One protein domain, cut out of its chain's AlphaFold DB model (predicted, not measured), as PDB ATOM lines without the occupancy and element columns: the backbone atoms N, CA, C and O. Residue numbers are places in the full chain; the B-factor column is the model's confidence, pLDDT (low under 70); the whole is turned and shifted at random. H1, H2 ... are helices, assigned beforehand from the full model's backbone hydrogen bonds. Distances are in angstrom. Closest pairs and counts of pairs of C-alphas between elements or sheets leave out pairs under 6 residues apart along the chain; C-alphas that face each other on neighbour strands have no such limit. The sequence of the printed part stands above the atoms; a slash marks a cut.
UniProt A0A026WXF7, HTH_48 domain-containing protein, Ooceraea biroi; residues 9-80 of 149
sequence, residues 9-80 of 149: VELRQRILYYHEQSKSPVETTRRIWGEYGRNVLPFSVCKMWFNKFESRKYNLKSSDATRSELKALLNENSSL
ATOM      1  N   VAL A   9       3.583 -82.163  34.874       92.94
ATOM      2  CA  VAL A   9       2.272 -81.535  35.033       92.94
ATOM      3  C   VAL A   9       1.918 -81.461  36.511       92.94
ATOM      4  O   VAL A   9       1.464 -80.408  36.955       92.94
ATOM      5  N   GLU A  10       2.202 -82.515  37.273       92.88
ATOM      6  CA  GLU A  10       2.003 -82.539  38.724       92.88
ATOM      7  C   GLU A  10       2.854 -81.472  39.429       92.88
ATOM      8  O   GLU A  10       2.346 -80.704  40.247       92.88
ATOM      9  N   LEU A  11       4.122 -81.316  39.040       94.25
ATOM     10  CA  LEU A  11       4.985 -80.263  39.571       94.25
ATOM     11  C   LEU A  11       4.407 -78.874  39.279       94.25
ATOM     12  O   LEU A  11       4.355 -78.025  40.164       94.25
ATOM     13  N   ARG A  12       3.929 -78.640  38.051       96.12
ATOM     14  CA  ARG A  12       3.290 -77.371  37.663       96.12
ATOM     15  C   ARG A  12       2.011 -77.111  38.467       96.12
ATOM     16  O   ARG A  12       1.800 -75.982  38.902       96.12
ATOM     17  N   GLN A  13       1.195 -78.139  38.706       95.81
ATOM     18  CA  GLN A  13       0.004 -78.062  39.561       95.81
ATOM     19  C   GLN A  13       0.366 -77.740  41.011       95.81
ATOM     20  O   GLN A  13      -0.304 -76.925  41.641       95.81
ATOM     21  N   ARG A  14       1.454 -78.311  41.538       95.56
ATOM     22  CA  ARG A  14       1.913 -78.009  42.897       95.56
ATOM     23  C   ARG A  14       2.409 -76.569  43.034       95.56
ATOM     24  O   ARG A  14       2.127 -75.929  44.044       95.56
ATOM     25  N   ILE A  15       3.105 -76.037  42.024       96.62
ATOM     26  CA  ILE A  15       3.494 -74.617  42.005       96.62
ATOM     27  C   ILE A  15       2.238 -73.733  41.998       96.62
ATOM     28  O   ILE A  15       2.186 -72.771  42.758       96.62
ATOM     29  N   LEU A  16       1.222 -74.077  41.196       96.81
ATOM     30  CA  LEU A  16      -0.047 -73.343  41.150       96.81
ATOM     31  C   LEU A  16      -0.767 -73.359  42.503       96.81
ATOM     32  O   LEU A  16      -1.122 -72.303  43.011       96.81
ATOM     33  N   TYR A  17      -0.891 -74.528  43.130       95.88
ATOM     34  CA  TYR A  17      -1.485 -74.670  44.461       95.88
ATOM     35  C   TYR A  17      -0.829 -73.739  45.493       95.88
ATOM     36  O   TYR A  17      -1.507 -73.127  46.313       95.88
ATOM     37  N   TYR A  18       0.501 -73.604  45.457       95.62
ATOM     38  CA  TYR A  18       1.207 -72.706  46.368       95.62
ATOM     39  C   TYR A  18       1.119 -71.227  45.982       95.62
ATOM     40  O   TYR A  18       1.092 -70.380  46.876       95.62
ATOM     41  N   HIS A  19       1.020 -70.917  44.690       95.50
ATOM     42  CA  HIS A  19       0.733 -69.566  44.208       95.50
ATOM     43  C   HIS A  19      -0.646 -69.082  44.674       95.50
ATOM     44  O   HIS A  19      -0.743 -67.987  45.220       95.50
ATOM     45  N   GLU A  20      -1.677 -69.928  44.588       94.25
ATOM     46  CA  GLU A  20      -3.044 -69.623  45.049       94.25
ATOM     47  C   GLU A  20      -3.137 -69.401  46.568       94.25
ATOM     48  O   GLU A  20      -4.029 -68.707  47.046       94.25
ATOM     49  N   GLN A  21      -2.182 -69.933  47.337       93.19
ATOM     50  CA  GLN A  21      -2.041 -69.669  48.775       93.19
ATOM     51  C   GLN A  21      -1.237 -68.399  49.094       93.19
ATOM     52  O   GLN A  21      -0.797 -68.226  50.232       93.19
ATOM     53  N   SER A  22      -0.990 -67.536  48.106       85.25
ATOM     54  CA  SER A  22      -0.208 -66.300  48.249       85.25
ATOM     55  C   SER A  22       1.216 -66.520  48.779       85.25
ATOM     56  O   SER A  22       1.807 -65.632  49.397       85.25
ATOM     57  N   LYS A  23       1.805 -67.705  48.559       87.56
ATOM     58  CA  LYS A  23       3.199 -67.977  48.951       87.56
ATOM     59  C   LYS A  23       4.151 -67.358  47.947       87.56
ATOM     60  O   LYS A  23       3.835 -67.269  46.775       87.56
ATOM     61  N   SER A  24       5.356 -66.979  48.362       95.44
ATOM     62  CA  SER A  24       6.359 -66.468  47.420       95.44
ATOM     63  C   SER A  24       6.966 -67.596  46.559       95.44
ATOM     64  O   SER A  24       6.953 -68.765  46.970       95.44
ATOM     65  N   PRO A  25       7.584 -67.282  45.400       95.31
ATOM     66  CA  PRO A  25       8.338 -68.269  44.621       95.31
ATOM     67  C   PRO A  25       9.464 -68.937  45.426       95.31
ATOM     68  O   PRO A  25       9.756 -70.119  45.240       95.31
ATOM     69  N   VAL A  26      10.099 -68.186  46.335       95.50
ATOM     70  CA  VAL A  26      11.190 -68.679  47.194       95.50
ATOM     71  C   VAL A  26      10.662 -69.736  48.160       95.50
ATOM     72  O   VAL A  26      11.217 -70.830  48.244       95.50
ATOM     73  N   GLU A  27       9.567 -69.426  48.853       95.62
ATOM     74  CA  GLU A  27       8.942 -70.339  49.811       95.62
ATOM     75  C   GLU A  27       8.390 -71.586  49.113       95.62
ATOM     76  O   GLU A  27       8.622 -72.709  49.556       95.62
ATOM     77  N   THR A  28       7.735 -71.402  47.965       96.62
ATOM     78  CA  THR A  28       7.232 -72.501  47.128       96.62
ATOM     79  C   THR A  28       8.353 -73.449  46.704       96.62
ATOM     80  O   THR A  28       8.224 -74.664  46.849       96.62
ATOM     81  N   THR A  29       9.486 -72.906  46.246       95.44
ATOM     82  CA  THR A  29      10.655 -73.708  45.853       95.44
ATOM     83  C   THR A  29      11.195 -74.516  47.034       95.44
ATOM     84  O   THR A  29      11.432 -75.716  46.899       95.44
ATOM     85  N   ARG A  30      11.336 -73.890  48.212       94.56
ATOM     86  CA  ARG A  30      11.808 -74.563  49.435       94.56
ATOM     87  C   ARG A  30      10.887 -75.704  49.864       94.56
ATOM     88  O   ARG A  30      11.383 -76.771  50.210       94.56
ATOM     89  N   ARG A  31       9.567 -75.502  49.807       94.38
ATOM     90  CA  ARG A  31       8.578 -76.537  50.151       94.38
ATOM     91  C   ARG A  31       8.642 -77.723  49.208       94.38
ATOM     92  O   ARG A  31       8.763 -78.853  49.663       94.38
ATOM     93  N   ILE A  32       8.664 -77.456  47.905       93.75
ATOM     94  CA  ILE A  32       8.784 -78.506  46.890       93.75
ATOM     95  C   ILE A  32      10.091 -79.290  47.071       93.75
ATOM     96  O   ILE A  32      10.079 -80.511  46.962       93.75
ATOM     97  N   TRP A  33      11.205 -78.636  47.415       93.19
ATOM     98  CA  TRP A  33      12.444 -79.357  47.735       93.19
ATOM     99  C   TRP A  33      12.347 -80.215  48.998       93.19
ATOM    100  O   TRP A  33      12.978 -81.268  49.055       93.19
ATOM    101  N   GLY A  34      11.592 -79.773  50.006       91.50
ATOM    102  CA  GLY A  34      11.333 -80.551  51.218       91.50
ATOM    103  C   GLY A  34      10.453 -81.779  50.966       91.50
ATOM    104  O   GLY A  34      10.686 -82.820  51.567       91.50
ATOM    105  N   GLU A  35       9.482 -81.671  50.057       90.81
ATOM    106  CA  GLU A  35       8.544 -82.752  49.720       90.81
ATOM    107  C   GLU A  35       9.121 -83.770  48.730       90.81
ATOM    108  O   GLU A  35       8.938 -84.972  48.904       90.81
ATOM    109  N   TYR A  36       9.811 -83.294  47.691       88.81
ATOM    110  CA  TYR A  36      10.197 -84.107  46.532       88.81
ATOM    111  C   TYR A  36      11.715 -84.241  46.354       88.81
ATOM    112  O   TYR A  36      12.190 -84.887  45.420       88.81
ATOM    113  N   GLY A  37      12.498 -83.624  47.237       87.25
ATOM    114  CA  GLY A  37      13.952 -83.641  47.189       87.25
ATOM    115  C   GLY A  37      14.571 -82.413  46.521       87.25
ATOM    116  O   GLY A  37      13.960 -81.673  45.741       87.25
ATOM    117  N   ARG A  38      15.847 -82.184  46.850       80.94
ATOM    118  CA  ARG A  38      16.624 -81.060  46.313       80.94
ATOM    119  C   ARG A  38      16.774 -81.186  44.796       80.94
ATOM    120  O   ARG A  38      16.963 -82.277  44.271       80.94
ATOM    121  N   ASN A  39      16.759 -80.042  44.114       81.88
ATOM    122  CA  ASN A  39      16.975 -79.886  42.668       81.88
ATOM    123  C   ASN A  39      15.828 -80.319  41.736       81.88
ATOM    124  O   ASN A  39      15.964 -80.140  40.528       81.88
ATOM    125  N   VAL A  40      14.686 -80.789  42.254       88.88
ATOM    126  CA  VAL A  40      13.499 -81.115  41.429       88.88
ATOM    127  C   VAL A  40      12.903 -79.882  40.738       88.88
ATOM    128  O   VAL A  40      12.367 -79.966  39.632       88.88
ATOM    129  N   LEU A  41      13.011 -78.718  41.378       91.44
ATOM    130  CA  LEU A  41      12.492 -77.456  40.861       91.44
ATOM    131  C   LEU A  41      13.571 -76.369  40.901       91.44
ATOM    132  O   LEU A  41      13.897 -75.879  41.983       91.44
ATOM    133  N   PRO A  42      14.115 -75.960  39.747       92.38
ATOM    134  CA  PRO A  42      14.940 -74.763  39.653       92.38
ATOM    135  C   PRO A  42      14.148 -73.510  40.054       92.38
ATOM    136  O   PRO A  42      12.993 -73.340  39.653       92.38
ATOM    137  N   PHE A  43      14.773 -72.601  40.806       94.25
ATOM    138  CA  PHE A  43      14.113 -71.376  41.274       94.25
ATOM    139  C   PHE A  43      13.635 -70.484  40.116       94.25
ATOM    140  O   PHE A  43      12.520 -69.965  40.157       94.25
ATOM    141  N   SER A  44      14.438 -70.350  39.054       94.50
ATOM    142  CA  SER A  44      14.086 -69.603  37.836       94.50
ATOM    143  C   SER A  44      12.789 -70.104  37.193       94.50
ATOM    144  O   SER A  44      11.945 -69.306  36.784       94.50
ATOM    145  N   VAL A  45      12.588 -71.425  37.176       96.56
ATOM    146  CA  VAL A  45      11.365 -72.068  36.683       96.56
ATOM    147  C   VAL A  45      10.178 -71.752  37.593       96.56
ATOM    148  O   VAL A  45       9.118 -71.391  37.084       96.56
ATOM    149  N   CYS A  46      10.347 -71.819  38.917       96.81
ATOM    150  CA  CYS A  46       9.289 -71.440  39.858       96.81
ATOM    151  C   CYS A  46       8.876 -69.973  39.674       96.81
ATOM    152  O   CYS A  46       7.694 -69.673  39.525       96.81
ATOM    153  N   LYS A  47       9.848 -69.056  39.626       96.69
ATOM    154  CA  LYS A  47       9.605 -67.619  39.432       96.69
ATOM    155  C   LYS A  47       8.894 -67.331  38.106       96.69
ATOM    156  O   LYS A  47       7.971 -66.523  38.068       96.69
ATOM    157  N   MET A  48       9.292 -68.007  37.028       96.38
ATOM    158  CA  MET A  48       8.621 -67.900  35.731       96.38
ATOM    159  C   MET A  48       7.152 -68.331  35.815       96.38
ATOM    160  O   MET A  48       6.290 -67.616  35.310       96.38
ATOM    161  N   TRP A  49       6.859 -69.457  36.474       97.44
ATOM    162  CA  TRP A  49       5.486 -69.942  36.629       97.44
ATOM    163  C   TRP A  49       4.609 -68.979  37.414       97.44
ATOM    164  O   TRP A  49       3.503 -68.696  36.973       97.44
ATOM    165  N   PHE A  50       5.131 -68.415  38.500       96.56
ATOM    166  CA  PHE A  50       4.458 -67.367  39.263       96.56
ATOM    167  C   PHE A  50       4.044 -66.192  38.373       96.56
ATOM    168  O   PHE A  50       2.861 -65.876  38.282       96.56
ATOM    169  N   ASN A  51       4.987 -65.630  37.612       94.06
ATOM    170  CA  ASN A  51       4.686 -64.552  36.666       94.06
ATOM    171  C   ASN A  51       3.650 -64.978  35.607       94.06
ATOM    172  O   ASN A  51       2.835 -64.172  35.164       94.06
ATOM    173  N   LYS A  52       3.679 -66.245  35.176       94.38
ATOM    174  CA  LYS A  52       2.735 -66.777  34.186       94.38
ATOM    175  C   LYS A  52       1.334 -66.960  34.775       94.38
ATOM    176  O   LYS A  52       0.359 -66.720  34.063       94.38
ATOM    177  N   PHE A  53       1.210 -67.334  36.045       95.38
ATOM    178  CA  PHE A  53      -0.077 -67.491  36.723       95.38
ATOM    179  C   PHE A  53      -0.799 -66.162  36.937       95.38
ATOM    180  O   PHE A  53      -2.014 -66.117  36.746       95.38
ATOM    181  N   GLU A  54      -0.063 -65.070  37.167       91.94
ATOM    182  CA  GLU A  54      -0.636 -63.714  37.214       91.94
ATOM    183  C   GLU A  54      -1.395 -63.347  35.930       91.94
ATOM    184  O   GLU A  54      -2.410 -62.654  35.966       91.94
ATOM    185  N   SER A  55      -0.966 -63.869  34.774       88.69
ATOM    186  CA  SER A  55      -1.649 -63.609  33.501       88.69
ATOM    187  C   SER A  55      -3.010 -64.308  33.365       88.69
ATOM    188  O   SER A  55      -3.742 -64.031  32.412       88.69
ATOM    189  N   ARG A  56      -3.328 -65.264  34.258       87.94
ATOM    190  CA  ARG A  56      -4.494 -66.174  34.215       87.94
ATOM    191  C   ARG A  56      -4.694 -66.927  32.888       87.94
ATOM    192  O   ARG A  56      -5.714 -67.580  32.689       87.94
ATOM    193  N   LYS A  57      -3.720 -66.871  31.978       87.75
ATOM    194  CA  LYS A  57      -3.739 -67.507  30.657       87.75
ATOM    195  C   LYS A  57      -2.575 -68.479  30.561       87.75
ATOM    196  O   LYS A  57      -1.504 -68.161  30.047       87.75
ATOM    197  N   TYR A  58      -2.781 -69.685  31.073       91.00
ATOM    198  CA  TYR A  58      -1.761 -70.724  31.067       91.00
ATOM    199  C   TYR A  58      -2.358 -72.099  30.777       91.00
ATOM    200  O   TYR A  58      -3.500 -72.397  31.104       91.00
ATOM    201  N   ASN A  59      -1.547 -72.959  30.164       93.50
ATOM    202  CA  ASN A  59      -1.866 -74.367  29.981       93.50
ATOM    203  C   ASN A  59      -0.694 -75.201  30.497       93.50
ATOM    204  O   ASN A  59       0.379 -75.227  29.882       93.50
ATOM    205  N   LEU A  60      -0.925 -75.896  31.614       93.50
ATOM    206  CA  LEU A  60       0.086 -76.675  32.334       93.50
ATOM    207  C   LEU A  60       0.630 -77.862  31.529       93.50
ATOM    208  O   LEU A  60       1.685 -78.380  31.871       93.50
ATOM    209  N   LYS A  61      -0.056 -78.304  30.470       93.31
ATOM    210  CA  LYS A  61       0.352 -79.437  29.619       93.31
ATOM    211  C   LYS A  61       0.928 -78.996  28.271       93.31
ATOM    212  O   LYS A  61       1.426 -79.820  27.512       93.31
ATOM    213  N   SER A  62       0.854 -77.704  27.951       92.38
ATOM    214  CA  SER A  62       1.228 -77.203  26.627       92.38
ATOM    215  C   SER A  62       2.726 -77.328  26.337       92.38
ATOM    216  O   SER A  62       3.577 -77.203  27.217       92.38
ATOM    217  N   SER A  63       3.071 -77.466  25.054       90.38
ATOM    218  CA  SER A  63       4.462 -77.341  24.597       90.38
ATOM    219  C   SER A  63       5.052 -75.953  24.888       90.38
ATOM    220  O   SER A  63       6.264 -75.807  25.045       90.38
ATOM    221  N   ASP A  64       4.196 -74.934  24.989       91.69
ATOM    222  CA  ASP A  64       4.577 -73.575  25.360       91.69
ATOM    223  C   ASP A  64       5.051 -73.461  26.811       91.69
ATOM    224  O   ASP A  64       6.012 -72.745  27.097       91.69
ATOM    225  N   ALA A  65       4.432 -74.219  27.721       93.62
ATOM    226  CA  ALA A  65       4.898 -74.352  29.093       93.62
ATOM    227  C   ALA A  65       6.348 -74.850  29.128       93.62
ATOM    228  O   ALA A  65       7.215 -74.179  29.682       93.62
ATOM    229  N   THR A  66       6.641 -75.955  28.436       94.94
ATOM    230  CA  THR A  66       7.999 -76.520  28.377       94.94
ATOM    231  C   THR A  66       9.005 -75.549  27.750       94.94
ATOM    232  O   THR A  66      10.114 -75.387  28.257       94.94
ATOM    233  N   ARG A  67       8.626 -74.837  26.681       95.00
ATOM    234  CA  ARG A  67       9.478 -73.794  26.082       95.00
ATOM    235  C   ARG A  67       9.750 -72.631  27.039       95.00
ATOM    236  O   ARG A  67      10.873 -72.139  27.077       95.00
ATOM    237  N   SER A  68       8.752 -72.202  27.810       95.06
ATOM    238  CA  SER A  68       8.899 -71.124  28.801       95.06
ATOM    239  C   SER A  68       9.875 -71.515  29.914       95.06
ATOM    240  O   SER A  68      10.705 -70.711  30.324       95.06
ATOM    241  N   GLU A  69       9.827 -72.773  30.354       96.19
ATOM    242  CA  GLU A  69      10.748 -73.325  31.354       96.19
ATOM    243  C   GLU A  69      12.183 -73.412  30.826       96.19
ATOM    244  O   GLU A  69      13.114 -73.004  31.515       96.19
ATOM    245  N   LEU A  70      12.366 -73.872  29.582       95.50
ATOM    246  CA  LEU A  70      13.677 -73.888  28.927       95.50
ATOM    247  C   LEU A  70      14.275 -72.483  28.813       95.50
ATOM    248  O   LEU A  70      15.456 -72.301  29.094       95.50
ATOM    249  N   LYS A  71      13.468 -71.481  28.445       94.06
ATOM    250  CA  LYS A  71      13.914 -70.083  28.429       94.06
ATOM    251  C   LYS A  71      14.303 -69.586  29.812       94.06
ATOM    252  O   LYS A  71      15.326 -68.933  29.935       94.06
ATOM    253  N   ALA A  72      13.511 -69.883  30.842       95.00
ATOM    254  CA  ALA A  72      13.822 -69.456  32.204       95.00
ATOM    255  C   ALA A  72      15.187 -69.992  32.662       95.00
ATOM    256  O   ALA A  72      15.980 -69.240  33.222       95.00
ATOM    257  N   LEU A  73      15.485 -71.257  32.343       94.38
ATOM    258  CA  LEU A  73      16.790 -71.862  32.610       94.38
ATOM    259  C   LEU A  73      17.921 -71.218  31.804       94.38
ATOM    260  O   LEU A  73      18.979 -70.952  32.359       94.38
ATOM    261  N   LEU A  74      17.707 -70.958  30.514       90.62
ATOM    262  CA  LEU A  74      18.715 -70.324  29.658       90.62
ATOM    263  C   LEU A  74      18.966 -68.855  30.019       90.62
ATOM    264  O   LEU A  74      20.085 -68.378  29.867       90.62
ATOM    265  N   ASN A  75      17.951 -68.150  30.517       89.25
ATOM    266  CA  ASN A  75      18.090 -66.785  31.018       89.25
ATOM    267  C   ASN A  75      18.869 -66.745  32.339       89.25
ATOM    268  O   ASN A  75      19.561 -65.770  32.608       89.25
ATOM    269  N   GLU A  76      18.744 -67.784  33.169       88.56
ATOM    270  CA  GLU A  76      19.542 -67.946  34.390       88.56
ATOM    271  C   GLU A  76      20.990 -68.340  34.065       88.56
ATOM    272  O   GLU A  76      21.924 -67.790  34.640       88.56
ATOM    273  N   ASN A  77      21.184 -69.284  33.141       86.06
ATOM    274  CA  ASN A  77      22.498 -69.709  32.677       86.06
ATOM    275  C   ASN A  77      22.441 -70.123  31.198       86.06
ATOM    276  O   ASN A  77      21.984 -71.215  30.843       86.06
ATOM    277  N   SER A  78      22.976 -69.263  30.333       83.31
ATOM    278  CA  SER A  78      22.983 -69.456  28.879       83.31
ATOM    279  C   SER A  78      23.921 -70.571  28.406       83.31
ATOM    280  O   SER A  78      23.772 -71.053  27.281       83.31
ATOM    281  N   SER A  79      24.844 -71.022  29.262       82.06
ATOM    282  CA  SER A  79      25.825 -72.076  28.961       82.06
ATOM    283  C   SER A  79      25.289 -73.489  29.218       82.06
ATOM    284  O   SER A  79      26.011 -74.468  29.044       82.06
ATOM    285  N   LEU A  80      24.028 -73.633  29.644       84.75
ATOM    286  CA  LEU A  80      23.438 -74.947  29.887       84.75
ATOM    287  C   LEU A  80      23.334 -75.761  28.591       84.75
ATOM    288  O   LEU A  80      22.647 -75.397  27.632       84.75
TER     289      LEU A  80
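This is residues 9 to 80 of the 149 residues of the protein "HTH_48 domain-containing protein" of Ooceraea biroi (UniProt A0A026WXF7). Four helices cross one another in a compact body, with H3 in the middle: H1 and H2 pack on one side of it and on each other, their centres making a triangle with that of H3, while H4 packs on the other side of H3, away from H1 and H2. The helices meet at steep angles, and short links join them. The printed part has 72 residues with four named helices, in the order H1, H2, H3, H4, and no named strand; the class is all helix. The whole is compact, with a radius of gyration of the C-alphas of 11.6 A, and rounded, with spans of 31 by 28 by 18 A.

H1 is residues 9 to 20, 16.4 A from first to last C-alpha, and begins at C-alpha 9 at (2.272, -81.535, 35.033). H2 is residues 25 to 36, 16.1 A long. H3 is residues 43 to 54, 17.1 A long, with C-alpha 43 at (14.113, -71.376, 41.274). H4, the longest helix, is residues 63 to 76, 20.3 A long, and ends at C-alpha 76 at (19.542, -67.946, 34.390).

H3 is the hub and touches the three other helices. H1 touches H3 at a steep tilt of 64 degrees, the same way; the closest C-alphas are those of His 19 and Phe 50, 6.6 A apart. H2 touches H3 with residues 25 to 29 alone, at a steep tilt of 62 degrees, opposite ways; the closest C-alphas, of Pro 25 and Lys 47, are 5.4 A apart. H1 touches H2 with residues 14 to 19 alone, at a steep tilt of 45 degrees, opposite ways; the closest C-alphas, of Tyr 18 and Thr 28, are 6.1 A apart. H3 touches H4 with residues 44 to 48 alone, at a steep tilt of 50 degrees, opposite ways; the closest C-alphas, of Val 45 and Glu 69, are 5.5 A apart. H4 is apart from H1 and from H2. The helix packing is mostly crossed, with none of the four touching pairs at a shallow tilt. In H1, H2, H3 and H4 every O i to N i+4 pair is within hydrogen-bond range.

The two C-alphas farthest apart are those of Gln 21 and Ser 79, at 34.3 A. The printed part runs from residue 9 to residue 80 and has no cut. The link from H1 to H2 is tight, with 4 residues; those from H2 to H3 and from H3 to H4 are short, with 6 and 8 residues. The mean pLDDT of the printed part is 92.6, and no printed residue is under 70.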